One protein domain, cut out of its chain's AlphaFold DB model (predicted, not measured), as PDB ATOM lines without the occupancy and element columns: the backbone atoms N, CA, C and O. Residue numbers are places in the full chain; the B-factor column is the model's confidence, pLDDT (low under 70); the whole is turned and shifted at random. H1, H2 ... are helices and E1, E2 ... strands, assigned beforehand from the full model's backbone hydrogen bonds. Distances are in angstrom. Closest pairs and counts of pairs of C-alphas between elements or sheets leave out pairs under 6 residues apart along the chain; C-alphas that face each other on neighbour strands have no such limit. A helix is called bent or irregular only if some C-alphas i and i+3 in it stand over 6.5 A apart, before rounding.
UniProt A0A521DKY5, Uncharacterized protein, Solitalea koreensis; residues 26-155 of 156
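This is residues 26 to 155 of the 156 residues of an uncharacterized protein of Solitalea koreensis (UniProt A0A521DKY5). A long helical hairpin, H1 and H2, runs along the longest axis; near one of its ends H3 and H5 stand crosswise to it, and a small hairpin of strands, E1 and E2, runs beside H1. Short H4 packs on the first residues of H5, and short H6 packs on H5 too. There are 130 printed residues with six named helices and two named strands, in the order H1 H2 H3 H4 E1 E2 H5 H6, the strands antiparallel; the class is mostly helix. The whole is compact, with a radius of gyration of the C-alphas of 15.5 A and spans of 49 by 35 by 25 A.

H1, residues 27 to 53, and H2, residues 59 to 80, touch at a shallow tilt of 25 degrees, opposite ways; their closest C-alphas, of Ala 47 and Cys 65, are 4.7 A apart. H3, residues 82 to 97, only just touches H1, through residues 27 to 30 of H1 alone, with 3 pairs of C-alphas within 8 A, the closest those of Asp 27 and Tyr 91 at 6.5 A; it is about perpendicular to H1 at 84 degrees. E1, residues 107 to 111, and E2, residues 120 to 124, are a hairpin, with N 108 and O 123 within hydrogen-bond range at 2.7 A. The hub is H5, residues 125 to 138, which touches H3 at Ile 96 and Leu 126, their closest C-alphas, 6.4 A apart, at a steep tilt of 38 degrees, only just past shallow. H5 also touches H4, residues 101 to 105, and H6, residues 152 to 155, the closest C-alphas being His 103 and Asn 125, 5.6 A, and Lys 130 and Val 154, 6.7 A. Every O i to N i+4 pair is within hydrogen-bond range in H1, H2, H4 and H5, and 10 of 12 in H3; H6 is too short for such a pair.

H1 begins at C-alpha 27 (42.734, -18.783, -25.024) and is 39.3 A long; H2 is 31.5 A, H3 23.2 A and H5 18.6 A. H3 is irregular, C-alphas 83 and 86 being 7.5 A apart. H6 ends at C-alpha 155 (58.627, -35.297, -27.402).

The C-alphas farthest apart, of Leu 56 and Glu 98, are 49.6 A apart. The printed part has no cut, and the link from H5 to H6 is long, 13 residues. The mean pLDDT of the printed part is 79.0; residues 55 to 57, 100 to 122 and 145 to 155 are under 70.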
ATOM      1  N   LYS A  26      40.114 -15.786 -27.873       89.31
ATOM      2  CA  LYS A  26      40.495 -16.008 -26.479       89.31
ATOM      3  C   LYS A  26      41.068 -17.420 -26.268       89.31
ATOM      4  O   LYS A  26      40.639 -18.371 -26.925       89.31
ATOM      5  N   ASP A  27      42.014 -17.538 -25.338       89.12
ATOM      6  CA  ASP A  27      42.734 -18.783 -25.024       89.12
ATOM      7  C   ASP A  27      41.781 -19.928 -24.607       89.12
ATOM      8  O   ASP A  27      41.948 -21.057 -25.060       89.12
ATOM      9  N   ASP A  28      40.723 -19.634 -23.842       88.06
ATOM     10  CA  ASP A  28      39.684 -20.591 -23.415       88.06
ATOM     11  C   ASP A  28      38.880 -21.163 -24.594       88.06
ATOM     12  O   ASP A  28      38.554 -22.351 -24.649       88.06
ATOM     13  N   VAL A  29      38.578 -20.329 -25.589       91.44
ATOM     14  CA  VAL A  29      37.910 -20.762 -26.823       91.44
ATOM     15  C   VAL A  29      38.833 -21.663 -27.642       91.44
ATOM     16  O   VAL A  29      38.381 -22.658 -28.212       91.44
ATOM     17  N   ILE A  30      40.127 -21.335 -27.707       93.00
ATOM     18  CA  ILE A  30      41.125 -22.169 -28.387       93.00
ATOM     19  C   ILE A  30      41.217 -23.534 -27.707       93.00
ATOM     20  O   ILE A  30      41.121 -24.549 -28.397       93.00
ATOM     21  N   GLU A  31      41.342 -23.567 -26.384       91.06
ATOM     22  CA  GLU A  31      41.405 -24.799 -25.597       91.06
ATOM     23  C   GLU A  31      40.188 -25.697 -25.845       91.06
ATOM     24  O   GLU A  31      40.338 -26.861 -26.220       91.06
ATOM     25  N   ASN A  32      38.978 -25.138 -25.756       89.44
ATOM     26  CA  ASN A  32      37.739 -25.866 -26.030       89.44
ATOM     27  C   ASN A  32      37.695 -26.436 -27.455       89.44
ATOM     28  O   ASN A  32      37.292 -27.583 -27.661       89.44
ATOM     29  N   ASN A  33      38.149 -25.671 -28.451       93.25
ATOM     30  CA  ASN A  33      38.202 -26.140 -29.836       93.25
ATOM     31  C   ASN A  33      39.217 -27.275 -30.022       93.25
ATOM     32  O   ASN A  33      38.945 -28.225 -30.759       93.25
ATOM     33  N   LEU A  34      40.371 -27.200 -29.354       92.56
ATOM     34  CA  LEU A  34      41.373 -28.263 -29.374       92.56
ATOM     35  C   LEU A  34      40.846 -29.536 -28.703       92.56
ATOM     36  O   LEU A  34      41.007 -30.617 -29.268       92.56
ATOM     37  N   SER A  35      40.156 -29.423 -27.571       87.75
ATOM     38  CA  SER A  35      39.492 -30.557 -26.914       87.75
ATOM     39  C   SER A  35      38.397 -31.167 -27.795       87.75
ATOM     40  O   SER A  35      38.326 -32.384 -27.952       87.75
ATOM     41  N   ASN A  36      37.593 -30.341 -28.470       88.19
ATOM     42  CA  ASN A  36      36.568 -30.820 -29.400       88.19
ATOM     43  C   ASN A  36      37.164 -31.580 -30.600       88.19
ATOM     44  O   ASN A  36      36.630 -32.609 -31.011       88.19
ATOM     45  N   ILE A  37      38.296 -31.127 -31.152       91.50
ATOM     46  CA  ILE A  37      39.000 -31.838 -32.236       91.50
ATOM     47  C   ILE A  37      39.421 -33.243 -31.798       91.50
ATOM     48  O   ILE A  37      39.302 -34.183 -32.587       91.50
ATOM     49  N   LEU A  38      39.894 -33.394 -30.560       87.38
ATOM     50  CA  LEU A  38      40.238 -34.698 -30.005       87.38
ATOM     51  C   LEU A  38      39.002 -35.599 -29.906       87.38
ATOM     52  O   LEU A  38      39.038 -36.725 -30.398       87.38
ATOM     53  N   THR A  39      37.898 -35.098 -29.351       85.12
ATOM     54  CA  THR A  39      36.634 -35.847 -29.254       85.12
ATOM     55  C   THR A  39      36.145 -36.313 -30.625       85.12
ATOM     56  O   THR A  39      35.839 -37.490 -30.807       85.12
ATOM     57  N   LEU A  40      36.135 -35.421 -31.620       88.81
ATOM     58  CA  LEU A  40      35.730 -35.750 -32.990       88.81
ATOM     59  C   LEU A  40      36.648 -36.795 -33.635       88.81
ATOM     60  O   LEU A  40      36.182 -37.652 -34.386       88.81
ATOM     61  N   LYS A  41      37.951 -36.749 -33.339       87.69
ATOM     62  CA  LYS A  41      38.907 -37.755 -33.807       87.69
ATOM     63  C   LYS A  41      38.609 -39.128 -33.215       87.69
ATOM     64  O   LYS A  41      38.572 -40.094 -33.971       87.69
ATOM     65  N   LEU A  42      38.366 -39.206 -31.907       83.94
ATOM     66  CA  LEU A  42      38.029 -40.462 -31.232       83.94
ATOM     67  C   LEU A  42      36.724 -41.053 -31.778       83.94
ATOM     68  O   LEU A  42      36.674 -42.238 -32.090       83.94
ATOM     69  N   GLN A  43      35.703 -40.219 -32.000       83.56
ATOM     70  CA  GLN A  43      34.445 -40.642 -32.632       83.56
ATOM     71  C   GLN A  43      34.653 -41.173 -34.055       83.56
ATOM     72  O   GLN A  43      34.050 -42.174 -34.445       83.56
ATOM     73  N   TYR A  44      35.504 -40.514 -34.847       88.31
ATOM     74  CA  TYR A  44      35.860 -40.992 -36.180       88.31
ATOM     75  C   TYR A  44      36.595 -42.336 -36.127       88.31
ATOM     76  O   TYR A  44      36.259 -43.238 -36.894       88.31
ATOM     77  N   GLU A  45      37.568 -42.487 -35.231       83.44
ATOM     78  CA  GLU A  45      38.325 -43.730 -35.064       83.44
ATOM     79  C   GLU A  45      37.407 -44.878 -34.621       83.44
ATOM     80  O   GLU A  45      37.455 -45.953 -35.212       83.44
ATOM     81  N   GLU A  46      36.471 -44.625 -33.706       82.19
ATOM     82  CA  GLU A  46      35.446 -45.591 -33.300       82.19
ATOM     83  C   GLU A  46      34.513 -45.994 -34.444       82.19
ATOM     84  O   GLU A  46      34.285 -47.184 -34.677       82.19
ATOM     85  N   ALA A  47      33.992 -45.026 -35.200       84.88
ATOM     86  CA  ALA A  47      33.126 -45.310 -36.340       84.88
ATOM     87  C   ALA A  47      33.867 -46.079 -37.446       84.88
ATOM     88  O   ALA A  47      33.298 -46.979 -38.069       84.88
ATOM     89  N   ARG A  48      35.148 -45.759 -37.669       86.12
ATOM     90  CA  ARG A  48      36.015 -46.465 -38.614       86.12
ATOM     91  C   ARG A  48      36.245 -47.905 -38.176       86.12
ATOM     92  O   ARG A  48      36.122 -48.792 -39.015       86.12
ATOM     93  N   THR A  49      36.540 -48.154 -36.905       81.94
ATOM     94  CA  THR A  49      36.750 -49.520 -36.412       81.94
ATOM     95  C   THR A  49      35.466 -50.345 -36.501       81.94
ATOM     96  O   THR A  49      35.495 -51.428 -37.075       81.94
ATOM     97  N   LYS A  50      34.306 -49.805 -36.094       82.25
ATOM     98  CA  LYS A  50      33.004 -50.489 -36.256       82.25
ATOM     99  C   LYS A  50      32.691 -50.847 -37.712       82.25
ATOM    100  O   LYS A  50      32.125 -51.903 -37.973       82.25
ATOM    101  N   MET A  51      33.050 -49.970 -38.651       85.00
ATOM    102  CA  MET A  51      32.893 -50.220 -40.086       85.00
ATOM    103  C   MET A  51      33.809 -51.354 -40.578       85.00
ATOM    104  O   MET A  51      33.394 -52.114 -41.448       85.00
ATOM    105  N   LEU A  52      35.035 -51.460 -40.050       82.25
ATOM    106  CA  LEU A  52      36.013 -52.490 -40.428       82.25
ATOM    107  C   LEU A  52      35.718 -53.858 -39.789       82.25
ATOM    108  O   LEU A  52      35.925 -54.878 -40.438       82.25
ATOM    109  N   ASP A  53      35.212 -53.880 -38.554       75.94
ATOM    110  CA  ASP A  53      34.901 -55.115 -37.816       75.94
ATOM    111  C   ASP A  53      33.611 -55.800 -38.304       75.94
ATOM    112  O   ASP A  53      33.339 -56.961 -37.981       75.94
ATOM    113  N   SER A  54      32.788 -55.105 -39.092       70.00
ATOM    114  CA  SER A  54      31.551 -55.673 -39.617       70.00
ATOM    115  C   SER A  54      31.835 -56.680 -40.730       70.00
ATOM    116  O   SER A  54      32.266 -56.317 -41.821       70.00
ATOM    117  N   ARG A  55      31.519 -57.962 -40.476       66.38
ATOM    118  CA  ARG A  55      31.670 -59.088 -41.428       66.38
ATOM    119  C   ARG A  55      31.022 -58.842 -42.798       66.38
ATOM    120  O   ARG A  55      31.439 -59.428 -43.790       66.38
ATOM    121  N   LEU A  56      29.999 -57.992 -42.839       64.69
ATOM    122  CA  LEU A  56      29.415 -57.430 -44.051       64.69
ATOM    123  C   LEU A  56      29.417 -55.914 -43.885       64.69
ATOM    124  O   LEU A  56      28.876 -55.413 -42.899       64.69
ATOM    125  N   THR A  57      30.007 -55.180 -44.824       67.31
ATOM    126  CA  THR A  57      30.024 -53.713 -44.804       67.31
ATOM    127  C   THR A  57      28.592 -53.176 -44.744       67.31
ATOM    128  O   THR A  57      27.881 -53.147 -45.749       67.31
ATOM    129  N   ASN A  58      28.144 -52.758 -43.559       78.75
ATOM    130  CA  ASN A  58      26.799 -52.236 -43.370       78.75
ATOM    131  C   ASN A  58      26.763 -50.779 -43.847       78.75
ATOM    132  O   ASN A  58      27.508 -49.933 -43.346       78.75
ATOM    133  N   TYR A  59      25.875 -50.475 -44.794       82.75
ATOM    134  CA  TYR A  59      25.697 -49.130 -45.349       82.75
ATOM    135  C   TYR A  59      25.540 -48.046 -44.265       82.75
ATOM    136  O   TYR A  59      26.114 -46.961 -44.382       82.75
ATOM    137  N   MET A  60      24.842 -48.349 -43.164       85.88
ATOM    138  CA  MET A  60      24.686 -47.419 -42.040       85.88
ATOM    139  C   MET A  60      26.017 -47.096 -41.352       85.88
ATOM    140  O   MET A  60      26.281 -45.935 -41.043       85.88
ATOM    141  N   GLN A  61      26.877 -48.095 -41.143       85.56
ATOM    142  CA  GLN A  61      28.184 -47.901 -40.508       85.56
ATOM    143  C   GLN A  61      29.145 -47.129 -41.417       85.56
ATOM    144  O   GLN A  61      29.879 -46.264 -40.940       85.56
ATOM    145  N   VAL A  62      29.094 -47.372 -42.731       88.75
ATOM    146  CA  VAL A  62      29.854 -46.585 -43.717       88.75
ATOM    147  C   VAL A  62      29.451 -45.115 -43.663       88.75
ATOM    148  O   VAL A  62      30.315 -44.238 -43.629       88.75
ATOM    149  N   ASN A  63      28.150 -44.825 -43.630       89.44
ATOM    150  CA  ASN A  63      27.663 -43.450 -43.555       89.44
ATOM    151  C   ASN A  63      28.020 -42.776 -42.228       89.44
ATOM    152  O   ASN A  63      28.455 -41.625 -42.242       89.44
ATOM    153  N   ALA A  64      27.919 -43.491 -41.106       87.25
ATOM    154  CA  ALA A  64      28.355 -42.988 -39.806       87.25
ATOM    155  C   ALA A  64      29.857 -42.649 -39.801       87.25
ATOM    156  O   ALA A  64      30.243 -41.562 -39.375       87.25
ATOM    157  N   CYS A  65      30.699 -43.528 -40.356       90.62
ATOM    158  CA  CYS A  65      32.137 -43.295 -40.501       90.62
ATOM    159  C   CYS A  65      32.436 -42.070 -41.379       90.62
ATOM    160  O   CYS A  65      33.224 -41.203 -40.993       90.62
ATOM    161  N   LYS A  66      31.762 -41.937 -42.530       91.81
ATOM    162  CA  LYS A  66      31.901 -40.770 -43.419       91.81
ATOM    163  C   LYS A  66      31.492 -39.466 -42.732       91.81
ATOM    164  O   LYS A  66      32.205 -38.473 -42.863       91.81
ATOM    165  N   ALA A  67      30.379 -39.466 -42.001       90.94
ATOM    166  CA  ALA A  67      29.900 -38.294 -41.273       90.94
ATOM    167  C   ALA A  67      30.875 -37.886 -40.157       90.94
ATOM    168  O   ALA A  67      31.260 -36.720 -40.080       90.94
ATOM    169  N   ALA A  68      31.349 -38.844 -39.355       88.12
ATOM    170  CA  ALA A  68      32.330 -38.589 -38.301       88.12
ATOM    171  C   ALA A  68      33.650 -38.042 -38.873       88.12
ATOM    172  O   ALA A  68      34.182 -37.045 -38.380       88.12
ATOM    173  N   HIS A  69      34.134 -38.626 -39.975       91.94
ATOM    174  CA  HIS A  69      35.313 -38.134 -40.686       91.94
ATOM    175  C   HIS A  69      35.130 -36.694 -41.186       91.94
ATOM    176  O   HIS A  69      36.018 -35.860 -41.011       91.94
ATOM    177  N   ALA A  70      33.978 -36.378 -41.788       91.12
ATOM    178  CA  ALA A  70      33.687 -35.040 -42.296       91.12
ATOM    179  C   ALA A  70      33.660 -33.992 -41.172       91.12
ATOM    180  O   ALA A  70      34.274 -32.932 -41.320       91.12
ATOM    181  N   SER A  71      33.020 -34.300 -40.040       93.12
ATOM    182  CA  SER A  71      32.997 -33.431 -38.856       93.12
ATOM    183  C   SER A  71      34.404 -33.169 -38.321       93.12
ATOM    184  O   SER A  71      34.787 -32.014 -38.123       93.12
ATOM    185  N   TYR A  72      35.207 -34.224 -38.171       92.50
ATOM    186  CA  TYR A  72      36.594 -34.121 -37.726       92.50
ATOM    187  C   TYR A  72      37.452 -33.255 -38.665       92.50
ATOM    188  O   TYR A  72      38.089 -32.292 -38.230       92.50
ATOM    189  N   VAL A  73      37.434 -33.543 -39.969       91.94
ATOM    190  CA  VAL A  73      38.211 -32.794 -40.969       91.94
ATOM    191  C   VAL A  73      37.756 -31.338 -41.054       91.94
ATOM    192  O   VAL A  73      38.586 -30.443 -41.218       91.94
ATOM    193  N   SER A  74      36.454 -31.072 -40.928       91.31
ATOM    194  CA  SER A  74      35.918 -29.708 -40.906       91.31
ATOM    195  C   SER A  74      36.467 -28.907 -39.723       91.31
ATOM    196  O   SER A  74      36.949 -27.788 -39.914       91.31
ATOM    197  N   ALA A  75      36.495 -29.501 -38.524       93.56
ATOM    198  CA  ALA A  75      37.059 -28.872 -37.331       93.56
ATOM    199  C   ALA A  75      38.566 -28.591 -37.481       93.56
ATOM    200  O   ALA A  75      39.018 -27.477 -37.209       93.56
ATOM    201  N   VAL A  76      39.339 -29.548 -38.008       94.00
ATOM    202  CA  VAL A  76      40.770 -29.349 -38.314       94.00
ATOM    203  C   VAL A  76      40.969 -28.195 -39.298       94.00
ATOM    204  O   VAL A  76      41.779 -27.296 -39.060       94.00
ATOM    205  N   ARG A  77      40.194 -28.167 -40.387       92.12
ATOM    206  CA  ARG A  77      40.272 -27.090 -41.381       92.12
ATOM    207  C   ARG A  77      39.919 -25.739 -40.778       92.12
ATOM    208  O   ARG A  77      40.554 -24.757 -41.146       92.12
ATOM    209  N   ALA A  78      38.944 -25.675 -39.870       92.19
ATOM    210  CA  ALA A  78      38.529 -24.436 -39.217       92.19
ATOM    211  C   ALA A  78      39.681 -23.782 -38.442       92.19
ATOM    212  O   ALA A  78      39.897 -22.580 -38.595       92.19
ATOM    213  N   ILE A  79      40.473 -24.563 -37.702       91.94
ATOM    214  CA  ILE A  79      41.610 -24.038 -36.924       91.94
ATOM    215  C   ILE A  79      42.861 -23.771 -37.776       91.94
ATOM    216  O   ILE A  79      43.734 -22.994 -37.392       91.94
ATOM    217  N   GLN A  80      42.949 -24.381 -38.962       91.44
ATOM    218  CA  GLN A  80      44.027 -24.148 -39.927       91.44
ATOM    219  C   GLN A  80      43.796 -22.918 -40.819       91.44
ATOM    220  O   GLN A  80      44.728 -22.513 -41.525       91.44
ATOM    221  N   ARG A  81      42.593 -22.321 -40.813       90.06
ATOM    222  CA  ARG A  81      42.264 -21.155 -41.653       90.06
ATOM    223  C   ARG A  81      43.238 -20.011 -41.400       90.06
ATOM    224  O   ARG A  81      43.545 -19.689 -40.255       90.06
ATOM    225  N   ALA A  82      43.666 -19.349 -42.475       86.69
ATOM    226  CA  ALA A  82      44.656 -18.273 -42.420       86.69
ATOM    227  C   ALA A  82      44.289 -17.157 -41.422       86.69
ATOM    228  O   ALA A  82      45.171 -16.657 -40.730       86.69
ATOM    229  N   SER A  83      42.999 -16.830 -41.299       86.94
ATOM    230  CA  SER A  83      42.495 -15.787 -40.396       86.94
ATOM    231  C   SER A  83      42.694 -16.093 -38.910       86.94
ATOM    232  O   SER A  83      42.834 -15.169 -38.118       86.94
ATOM    233  N   VAL A  84      42.720 -17.370 -38.520       88.69
ATOM    234  CA  VAL A  84      42.782 -17.779 -37.104       88.69
ATOM    235  C   VAL A  84      44.062 -18.526 -36.754       88.69
ATOM    236  O   VAL A  84      44.418 -18.606 -35.581       88.69
ATOM    237  N   ARG A  85      44.789 -19.025 -37.760       90.62
ATOM    238  CA  ARG A  85      45.993 -19.854 -37.624       90.62
ATOM    239  C   ARG A  85      47.006 -19.293 -36.626       90.62
ATOM    240  O   ARG A  85      47.575 -20.057 -35.850       90.62
ATOM    241  N   GLN A  86      47.239 -17.979 -36.643       90.94
ATOM    242  CA  GLN A  86      48.234 -17.357 -35.769       90.94
ATOM    243  C   GLN A  86      47.807 -17.351 -34.294       90.94
ATOM    244  O   GLN A  86      48.669 -17.498 -33.433       90.94
ATOM    245  N   ASN A  87      46.505 -17.256 -34.001       92.56
ATOM    246  CA  ASN A  87      45.993 -17.360 -32.631       92.56
ATOM    247  C   ASN A  87      46.295 -18.744 -32.046       92.56
ATOM    248  O   ASN A  87      46.921 -18.844 -30.995       92.56
ATOM    249  N   TYR A  88      45.953 -19.810 -32.782       93.81
ATOM    250  CA  TYR A  88      46.229 -21.188 -32.362       93.81
ATOM    251  C   TYR A  88      47.725 -21.457 -32.200       93.81
ATOM    252  O   TYR A  88      48.135 -22.065 -31.218       93.81
ATOM    253  N   LEU A  89      48.562 -20.989 -33.132       93.00
ATOM    254  CA  LEU A  89      50.015 -21.133 -33.011       93.00
ATOM    255  C   LEU A  89      50.581 -20.379 -31.805       93.00
ATOM    256  O   LEU A  89      51.462 -20.907 -31.130       93.00
ATOM    257  N   SER A  90      50.092 -19.166 -31.539       91.69
ATOM    258  CA  SER A  90      50.518 -18.370 -30.386       91.69
ATOM    259  C   SER A  90      50.152 -19.064 -29.077       91.69
ATOM    260  O   SER A  90      51.031 -19.244 -28.236       91.69
ATOM    261  N   TYR A  91      48.903 -19.521 -28.950       92.44
ATOM    262  CA  TYR A  91      48.433 -20.303 -27.806       92.44
ATOM    263  C   TYR A  91      49.282 -21.563 -27.617       92.44
ATOM    264  O   TYR A  91      49.905 -21.732 -26.578       92.44
ATOM    265  N   LEU A  92      49.414 -22.403 -28.651       92.62
ATOM    266  CA  LEU A  92      50.176 -23.654 -28.567       92.62
ATOM    267  C   LEU A  92      51.636 -23.414 -28.165       92.62
ATOM    268  O   LEU A  92      52.162 -24.138 -27.330       92.62
ATOM    269  N   ASN A  93      52.305 -22.408 -28.736       91.50
ATOM    270  CA  ASN A  93      53.693 -22.100 -28.382       91.50
ATOM    271  C   ASN A  93      53.827 -21.617 -26.932       91.50
ATOM    272  O   ASN A  93      54.769 -22.024 -26.256       91.50
ATOM    273  N   LYS A  94      52.909 -20.756 -26.476       90.38
ATOM    274  CA  LYS A  94      52.875 -20.250 -25.101       90.38
ATOM    275  C   LYS A  94      52.627 -21.398 -24.124       90.38
ATOM    276  O   LYS A  94      53.482 -21.665 -23.291       90.38
ATOM    277  N   THR A  95      51.535 -22.140 -24.302       89.25
ATOM    278  CA  THR A  95      51.120 -23.220 -23.398       89.25
ATOM    279  C   THR A  95      52.122 -24.370 -23.354       89.25
ATOM    280  O   THR A  95      52.376 -24.902 -22.286       89.25
ATOM    281  N   ILE A  96      52.754 -24.740 -24.477       89.12
ATOM    282  CA  ILE A  96      53.797 -25.784 -24.478       89.12
ATOM    283  C   ILE A  96      55.058 -25.314 -23.737       89.12
ATOM    284  O   ILE A  96      55.697 -26.114 -23.062       89.12
ATOM    285  N   LYS A  97      55.437 -24.037 -23.875       86.00
ATOM    286  CA  LYS A  97      56.642 -23.482 -23.240       86.00
ATOM    287  C   LYS A  97      56.450 -23.237 -21.742       86.00
ATOM    288  O   LYS A  97      57.387 -23.421 -20.975       86.00
ATOM    289  N   GLU A  98      55.263 -22.785 -21.356       84.88
ATOM    290  CA  GLU A  98      54.898 -22.403 -19.986       84.88
ATOM    291  C   GLU A  98      54.151 -23.525 -19.249       84.88
ATOM    292  O   GLU A  98      53.582 -23.275 -18.191       84.88
ATOM    293  N   ALA A  99      54.129 -24.742 -19.809       74.62
ATOM    294  CA  ALA A  99      53.393 -25.872 -19.256       74.62
ATOM    295  C   ALA A  99      53.784 -26.114 -17.793       74.62
ATOM    296  O   ALA A  99      54.919 -26.483 -17.485       74.62
ATOM    297  N   ASP A 100      52.824 -25.904 -16.898       66.75
ATOM    298  CA  ASP A 100      52.967 -26.189 -15.478       66.75
ATOM    299  C   ASP A 100      52.755 -27.686 -15.186       66.75
ATOM    300  O   ASP A 100      52.357 -28.475 -16.053       66.75
ATOM    301  N   GLN A 101      52.992 -28.105 -13.935       60.28
ATOM    302  CA  GLN A 101      52.758 -29.492 -13.514       60.28
ATOM    303  C   GLN A 101      51.330 -29.983 -13.822       60.28
ATOM    304  O   GLN A 101      51.138 -31.181 -14.014       60.28
ATOM    305  N   SER A 102      50.327 -29.100 -13.883       59.97
ATOM    306  CA  SER A 102      48.936 -29.494 -14.140       59.97
ATOM    307  C   SER A 102      48.725 -29.989 -15.578       59.97
ATOM    308  O   SER A 102      48.040 -30.991 -15.789       59.97
ATOM    309  N   HIS A 103      49.398 -29.382 -16.561       57.75
ATOM    310  CA  HIS A 103      49.379 -29.822 -17.962       57.75
ATOM    311  C   HIS A 103      50.197 -31.094 -18.205       57.75
ATOM    312  O   HIS A 103      49.877 -31.877 -19.104       57.75
ATOM    313  N   ILE A 104      51.240 -31.296 -17.398       60.03
ATOM    314  CA  ILE A 104      52.087 -32.493 -17.419       60.03
ATOM    315  C   ILE A 104      51.342 -33.684 -16.798       60.03
ATOM    316  O   ILE A 104      51.427 -34.797 -17.307       60.03
ATOM    317  N   ASN A 105      50.567 -33.450 -15.737       55.84
ATOM    318  CA  ASN A 105      49.878 -34.508 -14.995       55.84
ATOM    319  C   ASN A 105      48.467 -34.816 -15.523       55.84
ATOM    320  O   ASN A 105      47.926 -35.879 -15.222       55.84
ATOM    321  N   SER A 106      47.859 -33.914 -16.303       65.38
ATOM    322  CA  SER A 106      46.571 -34.167 -16.951       65.38
ATOM    323  C   SER A 106      46.740 -35.202 -18.059       65.38
ATOM    324  O   SER A 106      47.360 -34.943 -19.092       65.38
ATOM    325  N   THR A 107      46.204 -36.397 -17.827       66.75
ATOM    326  CA  THR A 107      46.311 -37.521 -18.752       66.75
ATOM    327  C   THR A 107      45.054 -37.680 -19.596       66.75
ATOM    328  O   THR A 107      43.942 -37.759 -19.076       66.75
ATOM    329  N   ILE A 108      45.243 -37.823 -20.897       66.31
ATOM    330  CA  ILE A 108      44.223 -38.102 -21.897       66.31
ATOM    331  C   ILE A 108      44.347 -39.571 -22.300       66.31
ATOM    332  O   ILE A 108      45.420 -40.028 -22.703       66.31
ATOM    333  N   ARG A 109      43.241 -40.320 -22.233       63.28
ATOM    334  CA  ARG A 109      43.176 -41.660 -22.829       63.28
ATOM    335  C   ARG A 109      42.957 -41.528 -24.328       63.28
ATOM    336  O   ARG A 109      41.938 -41.010 -24.775       63.28
ATOM    337  N   TYR A 110      43.930 -41.999 -25.089       58.78
ATOM    338  CA  TYR A 110      43.917 -42.015 -26.537       58.78
ATOM    339  C   TYR A 110      43.995 -43.471 -27.008       58.78
ATOM    340  O   TYR A 110      45.035 -44.120 -26.898       58.78
ATOM    341  N   SER A 111      42.885 -44.014 -27.505       54.09
ATOM    342  CA  SER A 111      42.853 -45.395 -27.988       54.09
ATOM    343  C   SER A 111      43.238 -45.440 -29.461       54.09
ATOM    344  O   SER A 111      42.589 -44.811 -30.292       54.09
ATOM    345  N   THR A 112      44.284 -46.193 -29.809       51.41
ATOM    346  CA  THR A 112      44.629 -46.434 -31.223       51.41
ATOM    347  C   THR A 112      43.666 -47.402 -31.905       51.41
ATOM    348  O   THR A 112      43.681 -47.501 -33.131       51.41
ATOM    349  N   ASN A 113      42.853 -48.134 -31.133       50.78
ATOM    350  CA  ASN A 113      41.856 -49.044 -31.676       50.78
ATOM    351  C   ASN A 113      40.781 -49.366 -30.611       50.78
ATOM    352  O   ASN A 113      41.047 -50.174 -29.717       50.78
ATOM    353  N   PRO A 114      39.575 -48.780 -30.693       48.19
ATOM    354  CA  PRO A 114      38.552 -48.924 -29.652       48.19
ATOM    355  C   PRO A 114      38.028 -50.360 -29.468       48.19
ATOM    356  O   PRO A 114      37.452 -50.660 -28.428       48.19
ATOM    357  N   SER A 115      38.266 -51.265 -30.428       45.81
ATOM    358  CA  SER A 115      37.893 -52.689 -30.328       45.81
ATOM    359  C   SER A 115      38.900 -53.564 -29.571       45.81
ATOM    360  O   SER A 115      38.595 -54.712 -29.258       45.81
ATOM    361  N   THR A 116      40.095 -53.061 -29.248       45.47
ATOM    362  CA  THR A 116      41.071 -53.782 -28.412       45.47
ATOM    363  C   THR A 116      41.284 -53.015 -27.114       45.47
ATOM    364  O   THR A 116      42.044 -52.049 -27.099       45.47
ATOM    365  N   SER A 117      40.669 -53.471 -26.015       45.53
ATOM    366  CA  SER A 117      40.762 -52.835 -24.685       45.53
ATOM    367  C   SER A 117      42.191 -52.730 -24.129       45.53
ATOM    368  O   SER A 117      42.417 -52.055 -23.132       45.53
ATOM    369  N   ASN A 118      43.162 -53.393 -24.761       43.59
ATOM    370  CA  ASN A 118      44.552 -53.462 -24.310       43.59
ATOM    371  C   ASN A 118      45.488 -52.423 -24.961       43.59
ATOM    372  O   ASN A 118      46.684 -52.455 -24.687       43.59
ATOM    373  N   ASN A 119      44.986 -51.512 -25.810       52.56
ATOM    374  CA  ASN A 119      45.806 -50.514 -26.527       52.56
ATOM    375  C   ASN A 119      45.449 -49.050 -26.202       52.56
ATOM    376  O   ASN A 119      45.715 -48.151 -27.007       52.56
ATOM    377  N   ASP A 120      44.858 -48.792 -25.036       55.62
ATOM    378  CA  ASP A 120      44.655 -47.426 -24.558       55.62
ATOM    379  C   ASP A 120      46.014 -46.791 -24.241       55.62
ATOM    380  O   ASP A 120      46.682 -47.136 -23.265       55.62
ATOM    381  N   LYS A 121      46.449 -45.857 -25.090       62.47
ATOM    382  CA  LYS A 121      47.655 -45.069 -24.845       62.47
ATOM    383  C   LYS A 121      47.263 -43.869 -24.004       62.47
ATOM    384  O   LYS A 121      46.446 -43.045 -24.406       62.47
ATOM    385  N   VAL A 122      47.854 -43.764 -22.825       69.31
ATOM    386  CA  VAL A 122      47.716 -42.581 -21.984       69.31
ATOM    387  C   VAL A 122      48.754 -41.563 -22.447       69.31
ATOM    388  O   VAL A 122      49.946 -41.867 -22.462       69.31
ATOM    389  N   ILE A 123      48.309 -40.380 -22.864       75.56
ATOM    390  CA  ILE A 123      49.186 -39.253 -23.209       75.56
ATOM    391  C   ILE A 123      48.936 -38.099 -22.255       75.56
ATOM    392  O   ILE A 123      47.837 -37.971 -21.723       75.56
ATOM    393  N   THR A 124      49.922 -37.238 -22.048       80.56
ATOM    394  CA  THR A 124      49.684 -35.996 -21.306       80.56
ATOM    395  C   THR A 124      48.961 -34.981 -22.194       80.56
ATOM    396  O   THR A 124      49.038 -35.044 -23.429       80.56
ATOM    397  N   ASN A 125      48.272 -34.013 -21.591       82.44
ATOM    398  CA  ASN A 125      47.716 -32.884 -22.333       82.44
ATOM    399  C   ASN A 125      48.827 -32.131 -23.087       82.44
ATOM    400  O   ASN A 125      48.657 -31.749 -24.243       82.44
ATOM    401  N   LEU A 126      50.013 -32.006 -22.486       85.00
ATOM    402  CA  LEU A 126      51.180 -31.417 -23.140       85.00
ATOM    403  C   LEU A 126      51.581 -32.162 -24.428       85.00
ATOM    404  O   LEU A 126      51.787 -31.527 -25.467       85.00
ATOM    405  N   ASP A 127      51.644 -33.495 -24.400       83.06
ATOM    406  CA  ASP A 127      51.947 -34.312 -25.584       83.06
ATOM    407  C   ASP A 127      50.887 -34.150 -26.676       83.06
ATOM    408  O   ASP A 127      51.210 -34.080 -27.868       83.06
ATOM    409  N   TYR A 128      49.618 -34.041 -26.280       86.06
ATOM    410  CA  TYR A 128      48.522 -33.762 -27.199       86.06
ATOM    411  C   TYR A 128      48.686 -32.399 -27.893       86.06
ATOM    412  O   TYR A 128      48.588 -32.304 -29.121       86.06
ATOM    413  N   LEU A 129      49.010 -31.340 -27.152       90.12
ATOM    414  CA  LEU A 129      49.242 -30.017 -27.738       90.12
ATOM    415  C   LEU A 129      50.459 -30.022 -28.681       90.12
ATOM    416  O   LEU A 129      50.407 -29.443 -29.775       90.12
ATOM    417  N   LYS A 130      51.534 -30.734 -28.315       88.06
ATOM    418  CA  LYS A 130      52.713 -30.955 -29.172       88.06
ATOM    419  C   LYS A 130      52.329 -31.672 -30.477       88.06
ATOM    420  O   LYS A 130      52.734 -31.235 -31.562       88.06
ATOM    421  N   LEU A 131      51.486 -32.705 -30.399       87.12
ATOM    422  CA  LEU A 131      50.914 -33.424 -31.546       87.12
ATOM    423  C   LEU A 131      50.132 -32.511 -32.482       87.12
ATOM    424  O   LEU A 131      50.360 -32.534 -33.695       87.12
ATOM    425  N   VAL A 132      49.221 -31.711 -31.928       90.81
ATOM    426  CA  VAL A 132      48.400 -30.757 -32.679       90.81
ATOM    427  C   VAL A 132      49.291 -29.777 -33.427       90.81
ATOM    428  O   VAL A 132      49.172 -29.637 -34.650       90.81
ATOM    429  N   ARG A 133      50.225 -29.135 -32.716       92.06
ATOM    430  CA  ARG A 133      51.168 -28.171 -33.292       92.06
ATOM    431  C   ARG A 133      51.956 -28.794 -34.441       92.06
ATOM    432  O   ARG A 133      52.013 -28.226 -35.535       92.06
ATOM    433  N   TYR A 134      52.535 -29.969 -34.212       88.19
ATOM    434  CA  TYR A 134      53.356 -30.642 -35.208       88.19
ATOM    435  C   TYR A 134      52.547 -31.100 -36.426       88.19
ATOM    436  O   TYR A 134      52.891 -30.759 -37.557       88.19
ATOM    437  N   CYS A 135      51.451 -31.830 -36.223       88.75
ATOM    438  CA  CYS A 135      50.683 -32.404 -37.324       88.75
ATOM    439  C   CYS A 135      49.958 -31.328 -38.133       88.75
ATOM    440  O   CYS A 135      50.085 -31.285 -39.355       88.75
ATOM    441  N   LEU A 136      49.205 -30.455 -37.464       91.12
ATOM    442  CA  LEU A 136      48.266 -29.571 -38.148       91.12
ATOM    443  C   LEU A 136      48.924 -28.274 -38.614       91.12
ATOM    444  O   LEU A 136      48.506 -27.711 -39.625       91.12
ATOM    445  N   PHE A 137      49.958 -27.790 -37.927       90.44
ATOM    446  CA  PHE A 137      50.541 -26.490 -38.255       90.44
ATOM    447  C   PHE A 137      51.915 -26.588 -38.910       90.44
ATOM    448  O   PHE A 137      52.135 -25.882 -39.899       90.44
ATOM    449  N   ILE A 138      52.804 -27.458 -38.421       87.12
ATOM    450  CA  ILE A 138      54.145 -27.649 -39.003       87.12
ATOM    451  C   ILE A 138      54.052 -28.502 -40.273       87.12
ATOM    452  O   ILE A 138      54.392 -28.032 -41.355       87.12
ATOM    453  N   GLN A 139      53.514 -29.718 -40.158       85.69
ATOM    454  CA  GLN A 139      53.368 -30.663 -41.271       85.69
ATOM    455  C   GLN A 139      52.145 -30.376 -42.155       85.69
ATOM    456  O   GLN A 139      52.016 -30.955 -43.229       85.69
ATOM    457  N   LYS A 140      51.238 -29.492 -41.709       85.50
ATOM    458  CA  LYS A 140      50.007 -29.106 -42.426       85.50
ATOM    459  C   LYS A 140      49.137 -30.303 -42.843       85.50
ATOM    460  O   LYS A 140      48.465 -30.263 -43.870       85.50
ATOM    461  N   LYS A 141      49.137 -31.372 -42.045       85.50
ATOM    462  CA  LYS A 141      48.290 -32.545 -42.275       85.50
ATOM    463  C   LYS A 141      46.822 -32.186 -42.047       85.50
ATOM    464  O   LYS A 141      46.503 -31.349 -41.206       85.50
ATOM    465  N   GLY A 142      45.929 -32.866 -42.764       83.12
ATOM    466  CA  GLY A 142      44.482 -32.795 -42.522       83.12
ATOM    467  C   GLY A 142      44.015 -33.630 -41.325       83.12
ATOM    468  O   GLY A 142      42.831 -33.628 -41.007       83.12
ATOM    469  N   THR A 143      44.931 -34.358 -40.683       81.62
ATOM    470  CA  THR A 143      44.653 -35.260 -39.566       81.62
ATOM    471  C   THR A 143      45.801 -35.239 -38.554       81.62
ATOM    472  O   THR A 143      46.959 -34.960 -38.881       81.62
ATOM    473  N   LEU A 144      45.478 -35.549 -37.303       81.56
ATOM    474  CA  LEU A 144      46.451 -35.833 -36.257       81.56
ATOM    475  C   LEU A 144      47.004 -37.237 -36.493       81.56
ATOM    476  O   LEU A 144      46.236 -38.184 -36.694       81.56
ATOM    477  N   SER A 145      48.330 -37.347 -36.476       68.44
ATOM    478  CA  SER A 145      49.007 -38.641 -36.562       68.44
ATOM    479  C   SER A 145      48.797 -39.428 -35.268       68.44
ATOM    480  O   SER A 145      48.458 -38.851 -34.234       68.44
ATOM    481  N   GLU A 146      49.026 -40.737 -35.322       61.94
ATOM    482  CA  GLU A 146      49.132 -41.534 -34.105       61.94
ATOM    483  C   GLU A 146      50.268 -40.991 -33.224       61.94
ATOM    484  O   GLU A 146      51.295 -40.521 -33.722       61.94
ATOM    485  N   VAL A 147      50.105 -41.083 -31.904       53.50
ATOM    486  CA  VAL A 147      51.088 -40.630 -30.896       53.50
ATOM    487  C   VAL A 147      52.486 -41.226 -31.154       53.50
ATOM    488  O   VAL A 147      53.526 -40.596 -30.947       53.50
ATOM    489  N   THR A 148      52.529 -42.447 -31.681       49.91
ATOM    490  CA  THR A 148      53.752 -43.169 -32.046       49.91
ATOM    491  C   THR A 148      54.506 -42.564 -33.228       49.91
ATOM    492  O   THR A 148      55.693 -42.832 -33.370       49.91
ATOM    493  N   SER A 149      53.873 -41.709 -34.029       52.66
ATOM    494  CA  SER A 149      54.462 -41.084 -35.219       52.66
ATOM    495  C   SER A 149      55.072 -39.698 -34.962       52.66
ATOM    496  O   SER A 149      55.513 -39.040 -35.905       52.66
ATOM    497  N   ILE A 150      55.073 -39.220 -33.712       52.00
ATOM    498  CA  ILE A 150      55.733 -37.964 -33.328       52.00
ATOM    499  C   ILE A 150      57.252 -38.179 -33.350       52.00
ATOM    500  O   ILE A 150      57.726 -39.066 -32.631       52.00
ATOM    501  N   PRO A 151      58.030 -37.374 -34.096       54.94
ATOM    502  CA  PRO A 151      59.485 -37.445 -34.044       54.94
ATOM    503  C   PRO A 151      59.996 -37.248 -32.609       54.94
ATOM    504  O   PRO A 151      59.454 -36.400 -31.894       54.94
ATOM    505  N   PRO A 152      61.065 -37.946 -32.186       57.78
ATOM    506  CA  PRO A 152      61.643 -37.777 -30.850       57.78
ATOM    507  C   PRO A 152      61.959 -36.315 -30.501       57.78
ATOM    508  O   PRO A 152      61.769 -35.901 -29.363       57.78
ATOM    509  N   SER A 153      62.331 -35.507 -31.499       51.44
ATOM    510  CA  SER A 153      62.616 -34.073 -31.365       51.44
ATOM    511  C   SER A 153      61.425 -33.206 -30.937       51.44
ATOM    512  O   SER A 153      61.619 -32.049 -30.582       51.44
ATOM    513  N   VAL A 154      60.203 -33.737 -30.986       53.06
ATOM    514  CA  VAL A 154      58.977 -33.050 -30.553       53.06
ATOM    515  C   VAL A 154      58.501 -33.564 -29.186       53.06
ATOM    516  O   VAL A 154      57.667 -32.914 -28.568       53.06
ATOM    517  N   ARG A 155      59.016 -34.704 -28.698       50.56
ATOM    518  CA  ARG A 155      58.627 -35.297 -27.402       50.56
ATOM    519  C   ARG A 155      59.318 -34.648 -26.201       50.56
ATOM    520  O   ARG A 155      58.772 -34.712 -25.105       50.56
TER     521      ARG A 155